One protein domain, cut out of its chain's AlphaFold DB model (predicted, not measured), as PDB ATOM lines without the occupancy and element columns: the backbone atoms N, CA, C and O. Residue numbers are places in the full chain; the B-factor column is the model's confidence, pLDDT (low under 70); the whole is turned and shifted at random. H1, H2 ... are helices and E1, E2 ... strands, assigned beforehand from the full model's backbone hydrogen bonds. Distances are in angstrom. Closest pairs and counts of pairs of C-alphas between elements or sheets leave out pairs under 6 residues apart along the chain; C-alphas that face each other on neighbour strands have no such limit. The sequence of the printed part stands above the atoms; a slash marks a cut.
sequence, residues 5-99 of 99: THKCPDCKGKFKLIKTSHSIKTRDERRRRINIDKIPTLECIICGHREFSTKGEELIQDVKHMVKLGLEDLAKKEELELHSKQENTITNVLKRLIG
ATOM      1  N   THR A   5     133.619 199.589 164.018       67.62
ATOM      2  CA  THR A   5     134.170 200.764 163.307       67.62
ATOM      3  C   THR A   5     135.225 200.409 162.255       67.62
ATOM      4  O   THR A   5     135.564 201.244 161.416       67.62
ATOM      5  N   HIS A   6     135.717 199.171 162.270       79.62
ATOM      6  CA  HIS A   6     136.596 198.611 161.253       79.62
ATOM      7  C   HIS A   6     135.850 198.474 159.912       79.62
ATOM      8  O   HIS A   6     134.728 197.962 159.863       79.62
ATOM      9  N   LYS A   7     136.451 198.971 158.825       87.44
ATOM     10  CA  LYS A   7     135.881 198.913 157.471       87.44
ATOM     11  C   LYS A   7     136.533 197.789 156.682       87.44
ATOM     12  O   LYS A   7     137.744 197.620 156.759       87.44
ATOM     13  N   CYS A   8     135.741 197.108 155.857       91.56
ATOM     14  CA  CYS A   8     136.226 196.053 154.978       91.56
ATOM     15  C   CYS A   8     137.389 196.545 154.101       91.56
ATOM     16  O   CYS A   8     137.259 197.611 153.482       91.56
ATOM     17  N   PRO A   9     138.502 195.794 154.018       91.75
ATOM     18  CA  PRO A   9     139.660 196.202 153.231       91.75
ATOM     19  C   PRO A   9     139.310 196.362 151.746       91.75
ATOM     20  O   PRO A   9     139.714 197.368 151.153       91.75
ATOM     21  N   ASP A  10     138.476 195.463 151.216       93.19
ATOM     22  CA  ASP A  10     138.164 195.338 149.786       93.19
ATOM     23  C   ASP A  10     137.157 196.384 149.288       93.19
ATOM     24  O   ASP A  10     137.367 197.014 148.257       93.19
ATOM     25  N   CYS A  11     136.055 196.594 150.018       93.44
ATOM     26  CA  CYS A  11     134.939 197.434 149.550       93.44
ATOM     27  C   CYS A  11     134.583 198.598 150.487       93.44
ATOM     28  O   CYS A  11     133.611 199.311 150.248       93.44
ATOM     29  N   LYS A  12     135.320 198.775 151.595       92.25
ATOM     30  CA  LYS A  12     135.047 199.770 152.655       92.25
ATOM     31  C   LYS A  12     133.668 199.643 153.323       92.25
ATOM     32  O   LYS A  12     133.271 200.528 154.086       92.25
ATOM     33  N   GLY A  13     132.963 198.534 153.083       91.31
ATOM     34  CA  GLY A  13     131.701 198.183 153.724       91.31
ATOM     35  C   GLY A  13     131.845 197.880 155.215       91.31
ATOM     36  O   GLY A  13     132.946 197.695 155.734       91.31
ATOM     37  N   LYS A  14     130.711 197.818 155.916       92.00
ATOM     38  CA  LYS A  14     130.666 197.455 157.339       92.00
ATOM     39  C   LYS A  14     130.730 195.938 157.519       92.00
ATOM     40  O   LYS A  14     130.273 195.178 156.661       92.00
ATOM     41  N   PHE A  15     131.238 195.511 158.666       93.62
ATOM     42  CA  PHE A  15     131.208 194.117 159.086       93.62
ATOM     43  C   PHE A  15     130.005 193.815 159.983       93.62
ATOM     44  O   PHE A  15     129.558 194.661 160.762       93.62
ATOM     45  N   LYS A  16     129.517 192.576 159.900       93.06
ATOM     46  CA  LYS A  16     128.650 191.949 160.903       93.06
ATOM     47  C   LYS A  16     129.410 190.815 161.588       93.06
ATOM     48  O   LYS A  16     130.240 190.154 160.966       93.06
ATOM     49  N   LEU A  17     129.097 190.571 162.856       94.00
ATOM     50  CA  LEU A  17     129.641 189.436 163.591       94.00
ATOM     51  C   LEU A  17     128.830 188.177 163.274       94.00
ATOM     52  O   LEU A  17     127.613 188.149 163.466       94.00
ATOM     53  N   ILE A  18     129.514 187.135 162.822       94.75
ATOM     54  CA  ILE A  18     128.968 185.801 162.589       94.75
ATOM     55  C   ILE A  18     129.767 184.762 163.383       94.75
ATOM     56  O   ILE A  18     130.800 185.057 163.985       94.75
ATOM     57  N   LYS A  19     129.266 183.529 163.399       95.88
ATOM     58  CA  LYS A  19     129.927 182.376 164.008       95.88
ATOM     59  C   LYS A  19     130.298 181.402 162.901       95.88
ATOM     60  O   LYS A  19     129.413 180.981 162.162       95.88
ATOM     61  N   THR A  20     131.574 181.057 162.791       95.06
ATOM     62  CA  THR A  20     132.058 180.093 161.794       95.06
ATOM     63  C   THR A  20     132.808 178.948 162.463       95.06
ATOM     64  O   THR A  20     133.128 179.018 163.650       95.06
ATOM     65  N   SER A  21     133.054 177.877 161.716       95.25
ATOM     66  CA  SER A  21     133.936 176.795 162.150       95.25
ATOM     67  C   SER A  21     135.284 176.921 161.444       95.25
ATOM     68  O   SER A  21     135.340 177.225 160.250       95.25
ATOM     69  N   HIS A  22     136.369 176.667 162.169       94.50
ATOM     70  CA  HIS A  22     137.728 176.668 161.635       94.50
ATOM     71  C   HIS A  22     138.425 175.353 161.968       94.50
ATOM     72  O   HIS A  22     138.318 174.850 163.084       94.50
ATOM     73  N   SER A  23     139.156 174.801 161.001       93.88
ATOM     74  CA  SER A  23     139.899 173.555 161.176       93.88
ATOM     75  C   SER A  23     141.393 173.841 161.246       93.88
ATOM     76  O   SER A  23     141.978 174.375 160.303       93.88
ATOM     77  N   ILE A  24     142.015 173.456 162.355       92.38
ATOM     78  CA  ILE A  24     143.457 173.531 162.565       92.38
ATOM     79  C   ILE A  24     144.060 172.173 162.225       92.38
ATOM     80  O   ILE A  24     143.613 171.139 162.721       92.38
ATOM     81  N   LYS A  25     145.107 172.173 161.400       91.62
ATOM     82  CA  LYS A  25     145.920 170.979 161.154       91.62
ATOM     83  C   LYS A  25     146.945 170.822 162.270       91.62
ATOM     84  O   LYS A  25     147.621 171.786 162.620       91.62
ATOM     85  N   THR A  26     147.083 169.611 162.787       88.88
ATOM     86  CA  THR A  26     148.076 169.272 163.810       88.88
ATOM     87  C   THR A  26     149.060 168.238 163.262       88.88
ATOM     88  O   THR A  26     148.830 167.639 162.208       88.88
ATOM     89  N   ARG A  27     150.168 168.037 163.983       85.19
ATOM     90  CA  ARG A  27     151.126 166.951 163.725       85.19
ATOM     91  C   ARG A  27     150.795 165.668 164.497       85.19
ATOM     92  O   ARG A  27     151.496 164.684 164.321       85.19
ATOM     93  N   ASP A  28     149.751 165.680 165.326       85.00
ATOM     94  CA  ASP A  28     149.285 164.489 166.035       85.00
ATOM     95  C   ASP A  28     148.716 163.495 165.016       85.00
ATOM     96  O   ASP A  28     147.741 163.791 164.316       85.00
ATOM     97  N   GLU A  29     149.307 162.305 164.924       80.31
ATOM     98  CA  GLU A  29     148.843 161.264 164.010       80.31
ATOM     99  C   GLU A  29     147.433 160.773 164.347       80.31
ATOM    100  O   GLU A  29     146.665 160.455 163.437       80.31
ATOM    101  N   ARG A  30     147.062 160.779 165.634       81.38
ATOM    102  CA  ARG A  30     145.742 160.365 166.127       81.38
ATOM    103  C   ARG A  30     144.692 161.451 165.907       81.38
ATOM    104  O   ARG A  30     143.512 161.146 165.752       81.38
ATOM    105  N   ARG A  31     145.104 162.725 165.890       82.94
ATOM    106  CA  ARG A  31     144.211 163.894 165.758       82.94
ATOM    107  C   ARG A  31     144.749 164.944 164.794       82.94
ATOM    108  O   ARG A  31     144.909 166.109 165.153       82.94
ATOM    109  N   ARG A  32     144.929 164.561 163.526       88.69
ATOM    110  CA  ARG A  32     145.482 165.431 162.463       88.69
ATOM    111  C   ARG A  32     144.705 166.725 162.215       88.69
ATOM    112  O   ARG A  32     145.246 167.660 161.620       88.69
ATOM    113  N   ARG A  33     143.427 166.780 162.599       92.56
ATOM    114  CA  ARG A  33     142.577 167.967 162.467       92.56
ATOM    115  C   ARG A  33     141.794 168.207 163.743       92.56
ATOM    116  O   ARG A  33     141.196 167.282 164.284       92.56
ATOM    117  N   ILE A  34     141.763 169.461 164.166       92.06
ATOM    118  CA  ILE A  34     140.954 169.927 165.285       92.06
ATOM    119  C   ILE A  34     140.022 170.998 164.754       92.06
ATOM    120  O   ILE A  34     140.467 171.996 164.191       92.06
ATOM    121  N   ASN A  35     138.727 170.765 164.918       93.75
ATOM    122  CA  ASN A  35     137.703 171.715 164.524       93.75
ATOM    123  C   ASN A  35     137.331 172.559 165.739       93.75
ATOM    124  O   ASN A  35     137.028 172.025 166.803       93.75
ATOM    125  N   ILE A  36     137.376 173.873 165.564       93.81
ATOM    126  CA  ILE A  36     136.870 174.841 166.525       93.81
ATOM    127  C   ILE A  36     135.575 175.384 165.945       93.81
ATOM    128  O   ILE A  36     135.574 175.998 164.876       93.81
ATOM    129  N   ASP A  37     134.479 175.156 166.650       94.12
ATOM    130  CA  ASP A  37     133.168 175.627 166.240       94.12
ATOM    131  C   ASP A  37     132.824 176.966 166.884       94.12
ATOM    132  O   ASP A  37     133.309 177.325 167.958       94.12
ATOM    133  N   LYS A  38     131.909 177.693 166.239       94.00
ATOM    134  CA  LYS A  38     131.332 178.946 166.746       94.00
ATOM    135  C   LYS A  38     132.360 180.065 166.985       94.00
ATOM    136  O   LYS A  38     132.143 180.911 167.855       94.00
ATOM    137  N   ILE A  39     133.420 180.124 166.179       95.94
ATOM    138  CA  ILE A  39     134.435 181.180 166.234       95.94
ATOM    139  C   ILE A  39     133.824 182.522 165.812       95.94
ATOM    140  O   ILE A  39     133.263 182.624 164.714       95.94
ATOM    141  N   PRO A  40     133.954 183.567 166.647       95.44
ATOM    142  CA  PRO A  40     133.609 184.934 166.278       95.44
ATOM    143  C   PRO A  40     134.370 185.385 165.019       95.44
ATOM    144  O   PRO A  40     135.592 185.489 165.010       95.44
ATOM    145  N   THR A  41     133.638 185.634 163.938       95.62
ATOM    146  CA  THR A  41     134.187 186.008 162.624       95.62
ATOM    147  C   THR A  41     133.463 187.246 162.120       95.62
ATOM    148  O   THR A  41     132.256 187.385 162.315       95.62
ATOM    149  N   LEU A  42     134.184 188.150 161.480       94.56
ATOM    150  CA  LEU A  42     133.635 189.323 160.825       94.56
ATOM    151  C   LEU A  42     133.351 188.982 159.366       94.56
ATOM    152  O   LEU A  42     134.227 188.504 158.654       94.56
ATOM    153  N   GLU A  43     132.118 189.217 158.924       95.06
ATOM    154  CA  GLU A  43     131.728 189.089 157.518       95.06
ATOM    155  C   GLU A  43     131.270 190.446 156.989       95.06
ATOM    156  O   GLU A  43     130.411 191.104 157.587       95.06
ATOM    157  N   CYS A  44     131.859 190.895 155.883       94.94
ATOM    158  CA  CYS A  44     131.456 192.132 155.240       94.94
ATOM    159  C   CYS A  44     130.061 191.964 154.639       94.94
ATOM    160  O   CYS A  44     129.811 191.038 153.870       94.94
ATOM    161  N   ILE A  45     129.156 192.898 154.942       93.06
ATOM    162  CA  ILE A  45     127.766 192.835 154.467       93.06
ATOM    163  C   ILE A  45     127.612 193.108 152.964       93.06
ATOM    164  O   ILE A  45     126.538 192.862 152.428       93.06
ATOM    165  N   ILE A  46     128.645 193.649 152.307       94.69
ATOM    166  CA  ILE A  46     128.601 194.048 150.893       94.69
ATOM    167  C   ILE A  46     129.263 192.984 150.012       94.69
ATOM    168  O   ILE A  46     128.608 192.418 149.147       94.69
ATOM    169  N   CYS A  47     130.553 192.702 150.228       94.81
ATOM    170  CA  CYS A  47     131.323 191.787 149.374       94.81
ATOM    171  C   CYS A  47     131.502 190.376 149.953       94.81
ATOM    172  O   CYS A  47     132.075 189.518 149.291       94.81
ATOM    173  N   GLY A  48     131.065 190.125 151.194       93.88
ATOM    174  CA  GLY A  48     131.236 188.823 151.843       93.88
ATOM    175  C   GLY A  48     132.666 188.502 152.292       93.88
ATOM    176  O   GLY A  48     132.911 187.367 152.689       93.88
ATOM    177  N   HIS A  49     133.597 189.466 152.264       94.94
ATOM    178  CA  HIS A  49     134.937 189.309 152.844       94.94
ATOM    179  C   HIS A  49     134.844 188.809 154.291       94.94
ATOM    180  O   HIS A  49     134.037 189.332 155.066       94.94
ATOM    181  N   ARG A  50     135.667 187.820 154.657       94.25
ATOM    182  CA  ARG A  50     135.669 187.209 155.991       94.25
ATOM    183  C   ARG A  50     137.039 187.290 156.634       94.25
ATOM    184  O   ARG A  50     138.027 186.883 156.036       94.25
ATOM    185  N   GLU A  51     137.046 187.695 157.891       94.31
ATOM    186  CA  GLU A  51     138.229 187.722 158.746       94.31
ATOM    187  C   GLU A  51     137.839 187.323 160.170       94.31
ATOM    188  O   GLU A  51     136.678 187.446 160.572       94.31
ATOM    189  N   PHE A  52     138.779 186.803 160.951       94.44
ATOM    190  CA  PHE A  52     138.502 186.516 162.354       94.44
ATOM    191  C   PHE A  52     138.419 187.825 163.141       94.44
ATOM    192  O   PHE A  52     139.144 188.773 162.862       94.44
ATOM    193  N   SER A  53     137.521 187.895 164.126       93.81
ATOM    194  CA  SER A  53     137.599 189.001 165.082       93.81
ATOM    195  C   SER A  53     138.764 188.764 166.043       93.81
ATOM    196  O   SER A  53     139.195 187.624 166.197       93.81
ATOM    197  N   THR A  54     139.203 189.788 166.778       93.00
ATOM    198  CA  THR A  54     140.262 189.658 167.798       93.00
ATOM    199  C   THR A  54     140.006 188.493 168.759       93.00
ATOM    200  O   THR A  54     140.863 187.645 168.963       93.00
ATOM    201  N   LYS A  55     138.768 188.365 169.256       93.00
ATOM    202  CA  LYS A  55     138.374 187.241 170.117       93.00
ATOM    203  C   LYS A  55     138.407 185.891 169.391       93.00
ATOM    204  O   LYS A  55     138.657 184.858 170.003       93.00
ATOM    205  N   GLY A  56     138.091 185.874 168.096       94.44
ATOM    206  CA  GLY A  56     138.217 184.673 167.274       94.44
ATOM    207  C   GLY A  56     139.674 184.256 167.072       94.44
ATOM    208  O   GLY A  56     139.979 183.069 167.152       94.44
ATOM    209  N   GLU A  57     140.571 185.220 166.870       95.25
ATOM    210  CA  GLU A  57     142.011 184.989 166.758       95.25
ATOM    211  C   GLU A  57     142.609 184.474 168.069       95.25
ATOM    212  O   GLU A  57     143.334 183.479 168.040       95.25
ATOM    213  N   GLU A  58     142.253 185.079 169.206       95.69
ATOM    214  CA  GLU A  58     142.645 184.620 170.549       95.69
ATOM    215  C   GLU A  58     142.261 183.152 170.768       95.69
ATOM    216  O   GLU A  58     143.120 182.327 171.070       95.69
ATOM    217  N   LEU A  59     141.006 182.779 170.483       94.94
ATOM    218  CA  LEU A  59     140.545 181.390 170.605       94.94
ATOM    219  C   LEU A  59     141.346 180.418 169.728       94.94
ATOM    220  O   LEU A  59     141.657 179.303 170.147       94.94
ATOM    221  N   ILE A  60     141.677 180.815 168.496       94.56
ATOM    222  CA  ILE A  60     142.492 179.986 167.601       94.56
ATOM    223  C   ILE A  60     143.904 179.813 168.172       94.56
ATOM    224  O   ILE A  60     144.453 178.710 168.101       94.56
ATOM    225  N   GLN A  61     144.500 180.870 168.728       95.31
ATOM    226  CA  GLN A  61     145.832 180.810 169.331       95.31
ATOM    227  C   GLN A  61     145.851 179.951 170.596       95.31
ATOM    228  O   GLN A  61     146.732 179.101 170.723       95.31
ATOM    229  N   ASP A  62     144.850 180.080 171.465       95.06
ATOM    230  CA  ASP A  62     144.722 179.268 172.677       95.06
ATOM    231  C   ASP A  62     144.647 177.780 172.341       95.06
ATOM    232  O   ASP A  62     145.368 176.955 172.907       95.06
ATOM    233  N   VAL A  63     143.828 177.418 171.347       93.31
ATOM    234  CA  VAL A  63     143.729 176.026 170.898       93.31
ATOM    235  C   VAL A  63     145.051 175.545 170.302       93.31
ATOM    236  O   VAL A  63     145.495 174.447 170.634       93.31
ATOM    237  N   LYS A  64     145.731 176.349 169.472       93.44
ATOM    238  CA  LYS A  64     147.068 175.990 168.958       93.44
ATOM    239  C   LYS A  64     148.069 175.768 170.091       93.44
ATOM    240  O   LYS A  64     148.862 174.829 170.019       93.44
ATOM    241  N   HIS A  65     148.027 176.603 171.125       94.50
ATOM    242  CA  HIS A  65     148.907 176.494 172.279       94.50
ATOM    243  C   HIS A  65     148.637 175.214 173.079       94.50
ATOM    244  O   HIS A  65     149.568 174.452 173.335       94.50
ATOM    245  N   MET A  66     147.370 174.906 173.373       92.19
ATOM    246  CA  MET A  66     146.988 173.660 174.052       92.19
ATOM    247  C   MET A  66     147.430 172.416 173.278       92.19
ATOM    248  O   MET A  66     147.931 171.461 173.865       92.19
ATOM    249  N   VAL A  67     147.286 172.431 171.951       91.69
ATOM    250  CA  VAL A  67     147.731 171.325 171.090       91.69
ATOM    251  C   VAL A  67     149.240 171.147 171.159       91.69
ATOM    252  O   VAL A  67     149.716 170.018 171.254       91.69
ATOM    253  N   LYS A  68     149.996 172.249 171.126       91.88
ATOM    254  CA  LYS A  68     151.454 172.211 171.254       91.88
ATOM    255  C   LYS A  68     151.871 171.583 172.586       91.88
ATOM    256  O   LYS A  68     152.658 170.644 172.575       91.88
ATOM    257  N   LEU A  69     151.305 172.051 173.700       92.75
ATOM    258  CA  LEU A  69     151.600 171.505 175.027       92.75
ATOM    259  C   LEU A  69     151.228 170.019 175.134       92.75
ATOM    260  O   LEU A  69     151.993 169.234 175.683       92.75
ATOM    261  N   GLY A  70     150.086 169.619 174.567       90.38
ATOM    262  CA  GLY A  70     149.667 168.217 174.539       90.38
ATOM    263  C   GLY A  70     150.635 167.320 173.763       90.38
ATOM    264  O   GLY A  70     150.932 166.216 174.206       90.38
ATOM    265  N   LEU A  71     151.171 167.795 172.635       89.69
ATOM    266  CA  LEU A  71     152.185 167.067 171.867       89.69
ATOM    267  C   LEU A  71     153.517 166.946 172.620       89.69
ATOM    268  O   LEU A  71     154.139 165.888 172.592       89.69
ATOM    269  N   GLU A  72     153.949 168.008 173.299       91.12
ATOM    270  CA  GLU A  72     155.166 167.991 174.118       91.12
ATOM    271  C   GLU A  72     155.041 167.028 175.308       91.12
ATOM    272  O   GLU A  72     155.992 166.316 175.627       91.12
ATOM    273  N   ASP A  73     153.871 166.971 175.947       91.19
ATOM    274  CA  ASP A  73     153.587 166.026 177.032       91.19
ATOM    275  C   ASP A  73     153.572 164.569 176.544       91.19
ATOM    276  O   ASP A  73     154.140 163.692 177.197       91.19
ATOM    277  N   LEU A  74     152.987 164.306 175.369       87.94
ATOM    278  CA  LEU A  74     153.014 162.975 174.754       87.94
ATOM    279  C   LEU A  74     154.446 162.512 174.464       87.94
ATOM    280  O   LEU A  74     154.799 161.396 174.834       87.94
ATOM    281  N   ALA A  75     155.282 163.379 173.888       88.38
ATOM    282  CA  ALA A  75     156.679 163.052 173.606       88.38
ATOM    283  C   ALA A  75     157.463 162.712 174.888       88.38
ATOM    284  O   ALA A  75     158.192 161.724 174.927       88.38
ATOM    285  N   LYS A  76     157.262 163.481 175.967       90.31
ATOM    286  CA  LYS A  76     157.897 163.210 177.269       90.31
ATOM    287  C   LYS A  76     157.447 161.883 177.874       90.31
ATOM    288  O   LYS A  76     158.254 161.166 178.458       90.31
ATOM    289  N   LYS A  77     156.161 161.547 177.757       88.12
ATOM    290  CA  LYS A  77     155.631 160.264 178.243       88.12
ATOM    291  C   LYS A  77     156.226 159.088 177.478       88.12
ATOM    292  O   LYS A  77     156.622 158.112 178.105       88.12
ATOM    293  N   GLU A  78     156.342 159.199 176.157       86.62
ATOM    294  CA  GLU A  78     156.986 158.171 175.331       86.62
ATOM    295  C   GLU A  78     158.464 157.979 175.704       86.62
ATOM    296  O   GLU A  78     158.919 156.843 175.831       86.62
ATOM    297  N   GLU A  79     159.197 159.065 175.968       87.62
ATOM    298  CA  GLU A  79     160.585 159.007 176.445       87.62
ATOM    299  C   GLU A  79     160.697 158.279 177.798       87.62
ATOM    300  O   GLU A  79     161.481 157.338 177.939       87.62
ATOM    301  N   LEU A  80     159.860 158.634 178.778       86.25
ATOM    302  CA  LEU A  80     159.831 157.976 180.093       86.25
ATOM    303  C   LEU A  80     159.463 156.482 180.001       86.25
ATOM    304  O   LEU A  80     160.036 155.641 180.704       86.25
ATOM    305  N   GLU A  81     158.525 156.122 179.125       84.19
ATOM    306  CA  GLU A  81     158.167 154.722 178.878       84.19
ATOM    307  C   GLU A  81     159.317 153.923 178.252       84.19
ATOM    308  O   GLU A  81     159.508 152.753 178.588       84.19
ATOM    309  N   LEU A  82     160.099 154.528 177.355       81.19
ATOM    310  CA  LEU A  82     161.271 153.880 176.763       81.19
ATOM    311  C   LEU A  82     162.370 153.651 177.808       81.19
ATOM    312  O   LEU A  82     162.888 152.535 177.908       81.19
ATOM    313  N   HIS A  83     162.663 154.660 178.632       78.88
ATOM    314  CA  HIS A  83     163.644 154.556 179.713       78.88
ATOM    315  C   HIS A  83     163.275 153.461 180.724       78.88
ATOM    316  O   HIS A  83     164.086 152.579 181.006       78.88
ATOM    317  N   SER A  84     162.026 153.442 181.198       76.62
ATOM    318  CA  SER A  84     161.568 152.419 182.151       76.62
ATOM    319  C   SER A  84     161.602 150.998 181.567       76.62
ATOM    320  O   SER A  84     161.952 150.041 182.263       76.62
ATOM    321  N   LYS A  85     161.296 150.816 180.275       74.62
ATOM    322  CA  LYS A  85     161.438 149.515 179.594       74.62
ATOM    323  C   LYS A  85     162.899 149.072 179.512       74.62
ATOM    324  O   LYS A  85     163.188 147.888 179.710       74.62
ATOM    325  N   GLN A  86     163.819 149.996 179.250       75.62
ATOM    326  CA  GLN A  86     165.247 149.699 179.171       75.62
ATOM    327  C   GLN A  86     165.821 149.310 180.542       75.62
ATOM    328  O   GLN A  86     166.501 148.288 180.643       75.62
ATOM    329  N   GLU A  87     165.468 150.035 181.606       70.88
ATOM    330  CA  GLU A  87     165.856 149.704 182.986       70.88
ATOM    331  C   GLU A  87     165.332 148.327 183.415       70.88
ATOM    332  O   GLU A  87     166.088 147.503 183.937       70.88
ATOM    333  N   ASN A  88     164.067 148.019 183.117       70.50
ATOM    334  CA  ASN A  88     163.489 146.705 183.403       70.50
ATOM    335  C   ASN A  88     164.196 145.580 182.633       70.50
ATOM    336  O   ASN A  88     164.431 144.500 183.180       70.50
ATOM    337  N   THR A  89     164.574 145.826 181.377       71.50
ATOM    338  CA  THR A  89     165.290 144.845 180.549       71.50
ATOM    339  C   THR A  89     166.683 144.563 181.111       71.50
ATOM    340  O   THR A  89     167.037 143.400 181.296       71.50
ATOM    341  N   ILE A  90     167.445 145.604 181.461       72.81
ATOM    342  CA  ILE A  90     168.779 145.468 182.066       72.81
ATOM    343  C   ILE A  90     168.688 144.723 183.403       72.81
ATOM    344  O   ILE A  90     169.431 143.767 183.633       72.81
ATOM    345  N   THR A  91     167.732 145.096 184.256       70.50
ATOM    346  CA  THR A  91     167.523 144.450 185.561       70.50
ATOM    347  C   THR A  91     167.191 142.962 185.410       70.50
ATOM    348  O   THR A  91     167.717 142.125 186.146       70.50
ATOM    349  N   ASN A  92     166.358 142.606 184.428       70.69
ATOM    350  CA  ASN A  92     165.997 141.216 184.151       70.69
ATOM    351  C   ASN A  92     167.165 140.393 183.585       70.69
ATOM    352  O   ASN A  92     167.279 139.213 183.914       70.69
ATOM    353  N   VAL A  93     168.040 140.990 182.766       74.50
ATOM    354  CA  VAL A  93     169.254 140.317 182.272       74.50
ATOM    355  C   VAL A  93     170.257 140.098 183.406       74.50
ATOM    356  O   VAL A  93     170.751 138.985 183.564       74.50
ATOM    357  N   LEU A  94     170.511 141.108 184.244       71.44
ATOM    358  CA  LEU A  94     171.437 140.988 185.378       71.44
ATOM    359  C   LEU A  94     170.993 139.912 186.378       71.44
ATOM    360  O   LEU A  94     171.813 139.104 186.807       71.44
ATOM    361  N   LYS A  95     169.691 139.828 186.689       70.75
ATOM    362  CA  LYS A  95     169.151 138.761 187.551       70.75
ATOM    363  C   LYS A  95     169.372 137.351 186.993       70.75
ATOM    364  O   LYS A  95     169.498 136.427 187.782       70.75
ATOM    365  N   ARG A  96     169.420 137.179 185.666       66.75
ATOM    366  CA  ARG A  96     169.683 135.880 185.014       66.75
ATOM    367  C   ARG A  96     171.165 135.510 184.930       66.75
ATOM    368  O   ARG A  96     171.461 134.364 184.631       66.75
ATOM    369  N   LEU A  97     172.073 136.471 185.099       70.00
ATOM    370  CA  LEU A  97     173.521 136.242 185.025       70.00
ATOM    371  C   LEU A  97     174.152 135.984 186.399       70.00
ATOM    372  O   LEU A  97     175.234 135.409 186.463       70.00
ATOM    373  N   ILE A  98     173.513 136.453 187.475       73.38
ATOM    374  CA  ILE A  98     174.035 136.377 188.851       73.38
ATOM    375  C   ILE A  98     173.288 135.315 189.687       73.38
ATOM    376  O   ILE A  98     173.790 134.905 190.731       73.38
ATOM    377  N   GLY A  99     172.104 134.873 189.243       52.50
ATOM    378  CA  GLY A  99     171.380 133.722 189.804       52.50
ATOM    379  C   GLY A  99     171.649 132.456 189.011       52.50
ATOM    380  O   GLY A  99     171.673 131.382 189.647       52.50
TER     381      GLY A  99
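What this domain is: This is residues 5 to 99 of the 99 residues of an uncharacterized protein of Bacillus cereus (UniProt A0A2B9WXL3). Picture one very long helix, H1, with a small antiparallel sheet of three strands at its first end: the long hairpin E1 and E2 extends beside the first part of H1, the short strand E3 adds to that hairpin's second strand, and the far part of H1, residues 75 to 98, sticks out as a bare arm. Before the sheet, residues 5 to 14 form a loop with no named element. The printed part has 95 residues with three named strands and then one named helix, in the order E1 E2 E3 H1; the sheet has the order E1 - E2 - E3, and the class is mixed, helices and strands. The whole is extended, with a radius of gyration of the C-alphas of 24.3 A, and its outline is a rod spanning 84 by 19 by 19 A.

How they stand to each other: Start from Thr 5 and go along to E1, residues 15 to 25, an edge strand that bends by 69 degrees at residue 18. A short link leads to E2, residues 33 to 44, the inner strand, which bends by 69 degrees at residue 38. E1 and E2 are a hairpin, antiparallel at 158 degrees; look for N 16 and O 43 at 2.9 A and N 24 and O 34 at 2.8 A, both within hydrogen-bond range. After a tight link comes E3, residues 50 to 52, the other edge strand. E2 and E3 are also a hairpin, antiparallel at 118 degrees, with N 42 and O 51 at 2.7 A. These three strands form a meander, each the antiparallel neighbour of the one before. A tight link leads on to H1, residues 54 to 98, which is on the sheet but only grazes it, with residues 54 to 67. The closest C-alphas of E2 and H1 are those of Pro 40 and Gly 56, 4.7 A apart; those of E1 and H1 are Ile 24 and Lys 64, 7.7 A apart. In H1 every O i to N i+4 pair is within hydrogen-bond range.

Where its parts are: Find C-alpha 15 at (131.208, 194.117, 159.086); from there E1 runs 27.5 A to C-alpha 25. E2 runs 27.6 A from C-alpha 33 to C-alpha 44 at (131.456, 192.132, 155.240). E3 spans 7.0 A. H1 begins at C-alpha 54 at (140.262, 189.658, 167.798) and runs 66.5 A to C-alpha 98 at (174.035, 136.377, 188.851).

The domain as a whole: The two C-alphas farthest apart are those of Lys 12 and Gly 99, at 84.0 A. Residues 75 to 99 stand free; without them the body spans 46 by 18 by 18 A. The printed part has no cut and no long link, and it ends at the chain's last residue. The mean pLDDT of the printed part is 87.8, and residues 5, 96 and 99 are under 70.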